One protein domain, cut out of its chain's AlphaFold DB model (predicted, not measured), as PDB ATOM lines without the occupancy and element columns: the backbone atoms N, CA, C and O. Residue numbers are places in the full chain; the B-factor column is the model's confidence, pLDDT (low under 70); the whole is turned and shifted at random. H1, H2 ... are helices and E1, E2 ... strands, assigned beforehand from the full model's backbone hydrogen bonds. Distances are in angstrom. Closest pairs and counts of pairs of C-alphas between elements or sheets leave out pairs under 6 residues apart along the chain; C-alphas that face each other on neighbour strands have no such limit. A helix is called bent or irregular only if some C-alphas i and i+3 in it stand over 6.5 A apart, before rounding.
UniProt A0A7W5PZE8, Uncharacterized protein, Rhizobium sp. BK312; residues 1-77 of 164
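What this domain is: This is residues 1 to 77 of the 164 residues of an uncharacterized protein of Rhizobium sp. BK312 (UniProt A0A7W5PZE8). A small antiparallel sheet of three strands, its long strand E1 in the middle and sharply bent, has the helix H3 packed over one face, with the short helix H2 side by side with H3. The tiny helix H1 lies at one end of the long axis. The printed part has 77 residues, in the order H1, E1, H2, E2, H3, E3; the sheet runs E2, E1, E3, and the class is mixed. It is compact, with a radius of gyration of the C-alphas of 11.6 A, yet elongated, spanning 37 by 24 by 20 A.

Where its parts are: H1, residues 2 to 5, begins at C-alpha (223.146, -33.362, 37.543). E1, residues 8 to 18, is 23.7 A long and bends by 100 degrees at residue 15. H2 is residues 22 to 27, and E2 is residues 41 to 45. H3, residues 52 to 64, is 18.3 A long. E3, residues 69 to 73, ends at C-alpha (220.048, -27.465, 51.683).

How they stand to each other: E1 is antiparallel to E3, with N 10 and O 72 2.8 A apart, and to E2, with N 17 and O 42 2.8 A apart. H3 is on the sheet at a height of 8.5 A, over E1 and E3: two layers, a helix on one face of a sheet. E2, H3 and E3 form a split strand-helix-strand unit, E1 between its same-way strands, with a right-handed crossover. With residues 58 to 62 alone, H3 touches H2 at a shallow tilt of 6 degrees, opposite ways; the closest C-alphas, of Cys 23 and Cys 61, are 5.9 A apart. H1 and H3 only just touch, with 3 pairs of C-alphas within 8 A, the closest those of Leu 5 and Arg 52, 6.4 A. Every O i to N i+4 pair is within hydrogen-bond range in H2 and H3; H1 is too short for one.

The domain as a whole: The farthest C-alphas, of Met 1 and Gln 39, are 39.3 A apart. The printed part has no cut; the link from H2 to E2 is long, residues 28 to 40. The pLDDT is under 70 at residues 1 to 5 and 31 to 34.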
ATOM      1  N   MET A   1     224.036 -37.307  39.400       43.94
ATOM      2  CA  MET A   1     225.005 -36.186  39.502       43.94
ATOM      3  C   MET A   1     224.434 -34.821  39.105       43.94
ATOM      4  O   MET A   1     224.612 -33.891  39.876       43.94
ATOM      5  N   ILE A   2     223.706 -34.668  37.985       38.81
ATOM      6  CA  ILE A   2     223.146 -33.362  37.543       38.81
ATOM      7  C   ILE A   2     222.150 -32.743  38.552       38.81
ATOM      8  O   ILE A   2     222.042 -31.525  38.643       38.81
ATOM      9  N   GLN A   3     221.467 -33.562  39.360       51.06
ATOM     10  CA  GLN A   3     220.478 -33.097  40.344       51.06
ATOM     11  C   GLN A   3     221.091 -32.294  41.513       51.06
ATOM     12  O   GLN A   3     220.533 -31.265  41.877       51.06
ATOM     13  N   LYS A   4     222.273 -32.679  42.034       59.00
ATOM     14  CA  LYS A   4     222.940 -31.962  43.146       59.00
ATOM     15  C   LYS A   4     223.486 -30.581  42.734       59.00
ATOM     16  O   LYS A   4     223.725 -29.727  43.580       59.00
ATOM     17  N   LEU A   5     223.712 -30.333  41.439       58.81
ATOM     18  CA  LEU A   5     224.230 -29.048  40.937       58.81
ATOM     19  C   LEU A   5     223.199 -27.913  40.986       58.81
ATOM     20  O   LEU A   5     223.600 -26.760  41.082       58.81
ATOM     21  N   LYS A   6     221.904 -28.244  40.925       72.69
ATOM     22  CA  LYS A   6     220.793 -27.277  40.951       72.69
ATOM     23  C   LYS A   6     220.155 -27.117  42.331       72.69
ATOM     24  O   LYS A   6     219.122 -26.464  42.448       72.69
ATOM     25  N   GLN A   7     220.708 -27.772  43.351       89.94
ATOM     26  CA  GLN A   7     220.158 -27.677  44.693       89.94
ATOM     27  C   GLN A   7     220.383 -26.272  45.240       89.94
ATOM     28  O   GLN A   7     221.485 -25.724  45.124       89.94
ATOM     29  N   ILE A   8     219.320 -25.712  45.808       93.69
ATOM     30  CA  ILE A   8     219.365 -24.429  46.492       93.69
ATOM     31  C   ILE A   8     219.759 -24.682  47.940       93.69
ATOM     32  O   ILE A   8     219.212 -25.564  48.604       93.69
ATOM     33  N   CYS A   9     220.719 -23.901  48.404       94.75
ATOM     34  CA  CYS A   9     221.220 -23.933  49.760       94.75
ATOM     35  C   CYS A   9     221.144 -22.540  50.381       94.75
ATOM     36  O   CYS A   9     221.176 -21.526  49.683       94.75
ATOM     37  N   ASP A  10     221.140 -22.528  51.703       94.75
ATOM     38  CA  ASP A  10     221.398 -21.367  52.538       94.75
ATOM     39  C   ASP A  10     222.736 -21.554  53.275       94.75
ATOM     40  O   ASP A  10     223.365 -22.619  53.235       94.75
ATOM     41  N   ILE A  11     223.176 -20.504  53.954       95.19
ATOM     42  CA  ILE A  11     224.350 -20.499  54.817       95.19
ATOM     43  C   ILE A  11     223.881 -20.462  56.265       95.19
ATOM     44  O   ILE A  11     223.127 -19.574  56.656       95.19
ATOM     45  N   TYR A  12     224.377 -21.394  57.070       96.19
ATOM     46  CA  TYR A  12     224.180 -21.401  58.511       96.19
ATOM     47  C   TYR A  12     225.453 -20.974  59.234       96.19
ATOM     48  O   TYR A  12     226.520 -21.546  59.011       96.19
ATOM     49  N   LEU A  13     225.339 -19.993  60.123       95.19
ATOM     50  CA  LEU A  13     226.413 -19.485  60.968       95.19
ATOM     51  C   LEU A  13     226.262 -20.022  62.393       95.19
ATOM     52  O   LEU A  13     225.208 -19.867  63.012       95.19
ATOM     53  N   THR A  14     227.325 -20.604  62.950       93.12
ATOM     54  CA  THR A  14     227.292 -21.079  64.345       93.12
ATOM     55  C   THR A  14     227.528 -19.958  65.358       93.12
ATOM     56  O   THR A  14     227.184 -20.103  66.530       93.12
ATOM     57  N   SER A  15     228.111 -18.843  64.920       91.25
ATOM     58  CA  SER A  15     228.377 -17.642  65.712       91.25
ATOM     59  C   SER A  15     227.813 -16.396  65.025       91.25
ATOM     60  O   SER A  15     227.420 -16.427  63.859       91.25
ATOM     61  N   SER A  16     227.730 -15.295  65.771       93.56
ATOM     62  CA  SER A  16     227.291 -14.010  65.229       93.56
ATOM     63  C   SER A  16     228.382 -13.379  64.361       93.56
ATOM     64  O   SER A  16     229.533 -13.299  64.786       93.56
ATOM     65  N   VAL A  17     228.015 -12.877  63.180       94.00
ATOM     66  CA  VAL A  17     228.931 -12.248  62.216       94.00
ATOM     67  C   VAL A  17     228.365 -10.898  61.776       94.00
ATOM     68  O   VAL A  17     227.186 -10.793  61.433       94.00
ATOM     69  N   GLY A  18     229.196  -9.856  61.796       94.12
ATOM     70  CA  GLY A  18     228.829  -8.531  61.294       94.12
ATOM     71  C   GLY A  18     228.605  -8.550  59.784       94.12
ATOM     72  O   GLY A  18     229.355  -9.180  59.041       94.12
ATOM     73  N   GLY A  19     227.564  -7.872  59.313       91.75
ATOM     74  CA  GLY A  19     227.222  -7.806  57.896       91.75
ATOM     75  C   GLY A  19     228.285  -7.108  57.053       91.75
ATOM     76  O   GLY A  19     228.368  -7.358  55.857       91.75
ATOM     77  N   ASP A  20     229.124  -6.269  57.656       91.88
ATOM     78  CA  ASP A  20     230.288  -5.636  57.039       91.88
ATOM     79  C   ASP A  20     231.439  -6.610  56.729       91.88
ATOM     80  O   ASP A  20     232.351  -6.255  55.979       91.88
ATOM     81  N   HIS A  21     231.376  -7.851  57.226       92.38
ATOM     82  CA  HIS A  21     232.359  -8.891  56.941       92.38
ATOM     83  C   HIS A  21     232.499  -9.143  55.431       92.38
ATOM     84  O   HIS A  21     231.520  -9.413  54.728       92.38
ATOM     85  N   GLY A  22     233.739  -9.131  54.930       89.12
ATOM     86  CA  GLY A  22     234.042  -9.199  53.494       89.12
ATOM     87  C   GLY A  22     233.407 -10.394  52.775       89.12
ATOM     88  O   GLY A  22     232.809 -10.218  51.715       89.12
ATOM     89  N   CYS A  23     233.446 -11.592  53.374       89.00
ATOM     90  CA  CYS A  23     232.795 -12.773  52.788       89.00
ATOM     91  C   CYS A  23     231.266 -12.639  52.695       89.00
ATOM     92  O   CYS A  23     230.691 -13.095  51.710       89.00
ATOM     93  N   LEU A  24     230.606 -11.996  53.670       90.69
ATOM     94  CA  LEU A  24     229.160 -11.766  53.598       90.69
ATOM     95  C   LEU A  24     228.833 -10.705  52.547       90.69
ATOM     96  O   LEU A  24     227.912 -10.879  51.759       90.69
ATOM     97  N   GLN A  25     229.634  -9.642  52.457       90.62
ATOM     98  CA  GLN A  25     229.482  -8.639  51.400       90.62
ATOM     99  C   GLN A  25     229.705  -9.224  49.998       90.62
ATOM    100  O   GLN A  25     229.033  -8.811  49.054       90.62
ATOM    101  N   GLY A  26     230.588 -10.217  49.862       86.81
ATOM    102  CA  GLY A  26     230.795 -10.959  48.619       86.81
ATOM    103  C   GLY A  26     229.564 -11.745  48.153       86.81
ATOM    104  O   GLY A  26     229.394 -11.932  46.950       86.81
ATOM    105  N   LEU A  27     228.662 -12.139  49.065       86.00
ATOM    106  CA  LEU A  27     227.412 -12.826  48.710       86.00
ATOM    107  C   LEU A  27     226.495 -11.970  47.833       86.00
ATOM    108  O   LEU A  27     225.781 -12.516  46.995       86.00
ATOM    109  N   ASN A  28     226.574 -10.642  47.954       84.62
ATOM    110  CA  ASN A  28     225.790  -9.704  47.145       84.62
ATOM    111  C   ASN A  28     226.093  -9.804  45.636       84.62
ATOM    112  O   ASN A  28     225.335  -9.279  44.829       84.62
ATOM    113  N   LEU A  29     227.191 -10.459  45.238       82.31
ATOM    114  CA  LEU A  29     227.497 -10.745  43.831       82.31
ATOM    115  C   LEU A  29     226.681 -11.920  43.273       82.31
ATOM    116  O   LEU A  29     226.558 -12.062  42.058       82.31
ATOM    117  N   PHE A  30     226.156 -12.777  44.151       78.00
ATOM    118  CA  PHE A  30     225.448 -14.005  43.791       78.00
ATOM    119  C   PHE A  30     223.943 -13.920  44.053       78.00
ATOM    120  O   PHE A  30     223.181 -14.629  43.394       78.00
ATOM    121  N   THR A  31     223.505 -13.065  44.982       69.12
ATOM    122  CA  THR A  31     222.086 -12.893  45.311       69.12
ATOM    123  C   THR A  31     221.474 -11.726  44.535       69.12
ATOM    124  O   THR A  31     222.044 -10.645  44.422       69.12
ATOM    125  N   THR A  32     220.276 -11.937  43.991       61.66
ATOM    126  CA  THR A  32     219.411 -10.855  43.471       61.66
ATOM    127  C   THR A  32     218.335 -10.453  44.478       61.66
ATOM    128  O   THR A  32     217.805  -9.346  44.408       61.66
ATOM    129  N   ALA A  33     218.029 -11.332  45.435       53.88
ATOM    130  CA  ALA A  33     217.077 -11.106  46.508       53.88
ATOM    131  C   ALA A  33     217.833 -10.878  47.824       53.88
ATOM    132  O   ALA A  33     218.514 -11.775  48.308       53.88
ATOM    133  N   GLY A  34     217.705  -9.676  48.390       61.91
ATOM    134  CA  GLY A  34     218.236  -9.340  49.713       61.91
ATOM    135  C   GLY A  34     219.743  -9.081  49.723       61.91
ATOM    136  O   GLY A  34     220.554 -10.003  49.714       61.91
ATOM    137  N   LEU A  35     220.115  -7.803  49.781       79.56
ATOM    138  CA  LEU A  35     221.494  -7.403  50.047       79.56
ATOM    139  C   LEU A  35     221.818  -7.642  51.526       79.56
ATOM    140  O   LEU A  35     221.027  -7.283  52.404       79.56
ATOM    141  N   ILE A  36     222.998  -8.196  51.800       87.81
ATOM    142  CA  ILE A  36     223.573  -8.221  53.143       87.81
ATOM    143  C   ILE A  36     223.818  -6.776  53.587       87.81
ATOM    144  O   ILE A  36     224.640  -6.053  53.013       87.81
ATOM    145  N   ASP A  37     223.107  -6.376  54.634       89.62
ATOM    146  CA  ASP A  37     223.185  -5.062  55.250       89.62
ATOM    147  C   ASP A  37     224.410  -4.987  56.165       89.62
ATOM    148  O   ASP A  37     224.536  -5.745  57.127       89.62
ATOM    149  N   ARG A  38     225.300  -4.035  55.878       92.38
ATOM    150  CA  ARG A  38     226.550  -3.826  56.619       92.38
ATOM    151  C   ARG A  38     226.336  -3.476  58.088       92.38
ATOM    152  O   ARG A  38     227.237  -3.692  58.884       92.38
ATOM    153  N   GLN A  39     225.180  -2.921  58.446       93.12
ATOM    154  CA  GLN A  39     224.893  -2.490  59.815       93.12
ATOM    155  C   GLN A  39     224.247  -3.586  60.666       93.12
ATOM    156  O   GLN A  39     224.037  -3.392  61.863       93.12
ATOM    157  N   LYS A  40     223.911  -4.733  60.068       93.62
ATOM    158  CA  LYS A  40     223.271  -5.844  60.773       93.62
ATOM    159  C   LYS A  40     224.286  -6.857  61.267       93.62
ATOM    160  O   LYS A  40     225.388  -6.977  60.744       93.62
ATOM    161  N   VAL A  41     223.869  -7.621  62.266       94.25
ATOM    162  CA  VAL A  41     224.571  -8.814  62.732       94.25
ATOM    163  C   VAL A  41     223.730 -10.021  62.351       94.25
ATOM    164  O   VAL A  41     222.519 -10.035  62.574       94.25
ATOM    165  N   TYR A  42     224.380 -11.018  61.770       93.69
ATOM    166  CA  TYR A  42     223.763 -12.239  61.281       93.69
ATOM    167  C   TYR A  42     224.165 -13.422  62.161       93.69
ATOM    168  O   TYR A  42     225.289 -13.478  62.654       93.69
ATOM    169  N   ARG A  43     223.248 -14.370  62.354       93.56
ATOM    170  CA  ARG A  43     223.451 -15.615  63.105       93.56
ATOM    171  C   ARG A  43     222.515 -16.678  62.531       93.56
ATOM    172  O   ARG A  43     221.476 -16.316  61.987       93.56
ATOM    173  N   GLU A  44     222.856 -17.956  62.698       94.19
ATOM    174  CA  GLU A  44     222.062 -19.081  62.192       94.19
ATOM    175  C   GLU A  44     221.891 -18.962  60.670       94.19
ATOM    176  O   GLU A  44     222.868 -18.695  59.972       94.19
ATOM    177  N   TYR A  45     220.687 -19.167  60.138       94.38
ATOM    178  CA  TYR A  45     220.423 -19.055  58.707       94.38
ATOM    179  C   TYR A  45     220.498 -17.605  58.216       94.38
ATOM    180  O   TYR A  45     219.772 -16.736  58.701       94.38
ATOM    181  N   LEU A  46     221.319 -17.367  57.189       92.75
ATOM    182  CA  LEU A  46     221.413 -16.067  56.520       92.75
ATOM    183  C   LEU A  46     220.152 -15.699  55.736       92.75
ATOM    184  O   LEU A  46     219.939 -14.513  55.477       92.75
ATOM    185  N   ARG A  47     219.314 -16.688  55.394       92.06
ATOM    186  CA  ARG A  47     218.119 -16.530  54.554       92.06
ATOM    187  C   ARG A  47     218.476 -16.046  53.156       92.06
ATOM    188  O   ARG A  47     217.830 -15.149  52.616       92.06
ATOM    189  N   VAL A  48     219.512 -16.659  52.586       89.56
ATOM    190  CA  VAL A  48     219.895 -16.489  51.185       89.56
ATOM    191  C   VAL A  48     219.610 -17.767  50.409       89.56
ATOM    192  O   VAL A  48     219.805 -18.871  50.910       89.56
ATOM    193  N   ASP A  49     219.179 -17.603  49.165       91.81
ATOM    194  CA  ASP A  49     218.861 -18.719  48.280       91.81
ATOM    195  C   ASP A  49     219.959 -18.812  47.215       91.81
ATOM    196  O   ASP A  49     219.926 -18.140  46.182       91.81
ATOM    197  N   LEU A  50     220.986 -19.613  47.504       91.00
ATOM    198  CA  LEU A  50     222.181 -19.757  46.676       91.00
ATOM    199  C   LEU A  50     222.192 -21.100  45.956       91.00
ATOM    200  O   LEU A  50     221.780 -22.120  46.503       91.00
ATOM    201  N   GLN A  51     222.756 -21.146  44.749       92.31
ATOM    202  CA  GLN A  51     223.107 -22.437  44.151       92.31
ATOM    203  C   GLN A  51     224.168 -23.122  45.021       92.31
ATOM    204  O   GLN A  51     225.086 -22.456  45.505       92.31
ATOM    205  N   ARG A  52     224.107 -24.453  45.166       93.00
ATOM    206  CA  ARG A  52     225.018 -25.226  46.034       93.00
ATOM    207  C   ARG A  52     226.487 -24.813  45.913       93.00
ATOM    208  O   ARG A  52     227.135 -24.600  46.929       93.00
ATOM    209  N   LEU A  53     227.016 -24.663  44.694       91.88
ATOM    210  CA  LEU A  53     228.424 -24.287  44.496       91.88
ATOM    211  C   LEU A  53     228.749 -22.874  45.006       91.88
ATOM    212  O   LEU A  53     229.822 -22.669  45.562       91.88
ATOM    213  N   GLN A  54     227.825 -21.920  44.873       91.94
ATOM    214  CA  GLN A  54     227.989 -20.572  45.433       91.94
ATOM    215  C   GLN A  54     227.991 -20.629  46.964       91.94
ATOM    216  O   GLN A  54     228.831 -19.996  47.602       91.94
ATOM    217  N   ALA A  55     227.102 -21.438  47.548       93.50
ATOM    218  CA  ALA A  55     227.060 -21.639  48.990       93.50
ATOM    219  C   ALA A  55     228.346 -22.300  49.520       93.50
ATOM    220  O   ALA A  55     228.903 -21.842  50.514       93.50
ATOM    221  N   VAL A  56     228.873 -23.311  48.815       94.00
ATOM    222  CA  VAL A  56     230.167 -23.954  49.119       94.00
ATOM    223  C   VAL A  56     231.305 -22.923  49.104       94.00
ATOM    224  O   VAL A  56     232.115 -22.876  50.035       94.00
ATOM    225  N   SER A  57     231.370 -22.065  48.080       92.19
ATOM    226  CA  SER A  57     232.380 -21.001  48.006       92.19
ATOM    227  C   SER A  57     232.261 -20.011  49.167       92.19
ATOM    228  O   SER A  57     233.274 -19.626  49.751       92.19
ATOM    229  N   ALA A  58     231.037 -19.638  49.543       92.19
ATOM    230  CA  ALA A  58     230.787 -18.719  50.645       92.19
ATOM    231  C   ALA A  58     231.237 -19.284  51.999       92.19
ATOM    232  O   ALA A  58     231.976 -18.612  52.719       92.19
ATOM    233  N   VAL A  59     230.861 -20.525  52.329       94.50
ATOM    234  CA  VAL A  59     231.310 -21.152  53.585       94.50
ATOM    235  C   VAL A  59     232.809 -21.407  53.607       94.50
ATOM    236  O   VAL A  59     233.429 -21.298  54.660       94.50
ATOM    237  N   THR A  60     233.421 -21.678  52.452       94.38
ATOM    238  CA  THR A  60     234.882 -21.781  52.347       94.38
ATOM    239  C   THR A  60     235.547 -20.447  52.700       94.38
ATOM    240  O   THR A  60     236.449 -20.428  53.533       94.38
ATOM    241  N   CYS A  61     235.063 -19.328  52.145       93.19
ATOM    242  CA  CYS A  61     235.560 -17.984  52.471       93.19
ATOM    243  C   CYS A  61     235.395 -17.660  53.964       93.19
ATOM    244  O   CYS A  61     236.332 -17.202  54.619       93.19
ATOM    245  N   LEU A  62     234.205 -17.921  54.514       93.44
ATOM    246  CA  LEU A  62     233.903 -17.666  55.922       93.44
ATOM    247  C   LEU A  62     234.835 -18.461  56.842       93.44
ATOM    248  O   LEU A  62     235.424 -17.883  57.751       93.44
ATOM    249  N   ARG A  63     235.057 -19.750  56.565       93.31
ATOM    250  CA  ARG A  63     235.971 -20.577  57.368       93.31
ATOM    251  C   ARG A  63     237.436 -20.178  57.234       93.31
ATOM    252  O   ARG A  63     238.159 -20.269  58.215       93.31
ATOM    253  N   GLN A  64     237.871 -19.693  56.068       93.38
ATOM    254  CA  GLN A  64     239.203 -19.084  55.911       93.38
ATOM    255  C   GLN A  64     239.376 -17.808  56.753       93.38
ATOM    256  O   GLN A  64     240.502 -17.374  56.968       93.38
ATOM    257  N   SER A  65     238.270 -17.227  57.225       91.38
ATOM    258  CA  SER A  65     238.225 -16.084  58.142       91.38
ATOM    259  C   SER A  65     237.845 -16.505  59.574       91.38
ATOM    260  O   SER A  65     237.277 -15.708  60.314       91.38
ATOM    261  N   ASP A  66     238.083 -17.770  59.941       91.69
ATOM    262  CA  ASP A  66     237.772 -18.366  61.251       91.69
ATOM    263  C   ASP A  66     236.282 -18.342  61.654       91.69
ATOM    264  O   ASP A  66     235.924 -18.516  62.821       91.69
ATOM    265  N   VAL A  67     235.372 -18.188  60.684       92.56
ATOM    266  CA  VAL A  67     233.924 -18.270  60.913       92.56
ATOM    267  C   VAL A  67     233.420 -19.677  60.606       92.56
ATOM    268  O   VAL A  67     233.268 -20.079  59.445       92.56
ATOM    269  N   VAL A  68     233.080 -20.419  61.662       92.81
ATOM    270  CA  VAL A  68     232.424 -21.722  61.535       92.81
ATOM    271  C   VAL A  68     231.025 -21.529  60.942       92.81
ATOM    272  O   VAL A  68     230.149 -20.856  61.488       92.81
ATOM    273  N   SER A  69     230.840 -22.108  59.764       94.81
ATOM    274  CA  SER A  69     229.630 -21.981  58.959       94.81
ATOM    275  C   SER A  69     229.374 -23.262  58.179       94.81
ATOM    276  O   SER A  69     230.286 -24.077  58.023       94.81
ATOM    277  N   PHE A  70     228.147 -23.454  57.694       96.69
ATOM    278  CA  PHE A  70     227.736 -24.627  56.923       96.69
ATOM    279  C   PHE A  70     226.859 -24.245  55.739       96.69
ATOM    280  O   PHE A  70     226.026 -23.349  55.841       96.69
ATOM    281  N   SER A  71     227.066 -24.922  54.611       96.38
ATOM    282  CA  SER A  71     226.154 -24.869  53.473       96.38
ATOM    283  C   SER A  71     225.064 -25.890  53.727       96.38
ATOM    284  O   SER A  71     225.341 -27.056  54.031       96.38
ATOM    285  N   VAL A  72     223.821 -25.443  53.663       96.50
ATOM    286  CA  VAL A  72     222.688 -26.220  54.144       96.50
ATOM    287  C   VAL A  72     221.624 -26.226  53.064       96.50
ATOM    288  O   VAL A  72     221.192 -25.148  52.663       96.50
ATOM    289  N   PRO A  73     221.190 -27.398  52.580       95.94
ATOM    290  CA  PRO A  73     220.048 -27.465  51.683       95.94
ATOM    291  C   PRO A  73     218.831 -26.753  52.283       95.94
ATOM    292  O   PRO A  73     218.558 -26.875  53.481       95.94
ATOM    293  N   ILE A  74     218.127 -25.980  51.459       94.69
ATOM    294  CA  ILE A  74     217.067 -25.067  51.910       94.69
ATOM    295  C   ILE A  74     215.934 -25.797  52.649       94.69
ATOM    296  O   ILE A  74     215.313 -25.242  53.553       94.69
ATOM    297  N   GLU A  75     215.720 -27.078  52.341       94.88
ATOM    298  CA  GLU A  75     214.742 -27.931  53.006       94.88
ATOM    299  C   GLU A  75     214.963 -28.052  54.522       94.88
ATOM    300  O   GLU A  75     213.983 -28.179  55.248       94.88
ATOM    301  N   TYR A  76     216.193 -27.942  55.032       95.50
ATOM    302  CA  TYR A  76     216.461 -27.983  56.481       95.50
ATOM    303  C   TYR A  76     216.159 -26.658  57.192       95.50
ATOM    304  O   TYR A  76     216.072 -26.619  58.419       95.50
ATOM    305  N   ARG A  77     216.048 -25.561  56.433       94.19
ATOM    306  CA  ARG A  77     215.626 -24.246  56.933       94.19
ATOM    307  C   ARG A  77     214.105 -24.123  56.935       94.19
ATOM    308  O   ARG A  77     213.544 -23.534  57.856       94.19
TER     309      ARG A  77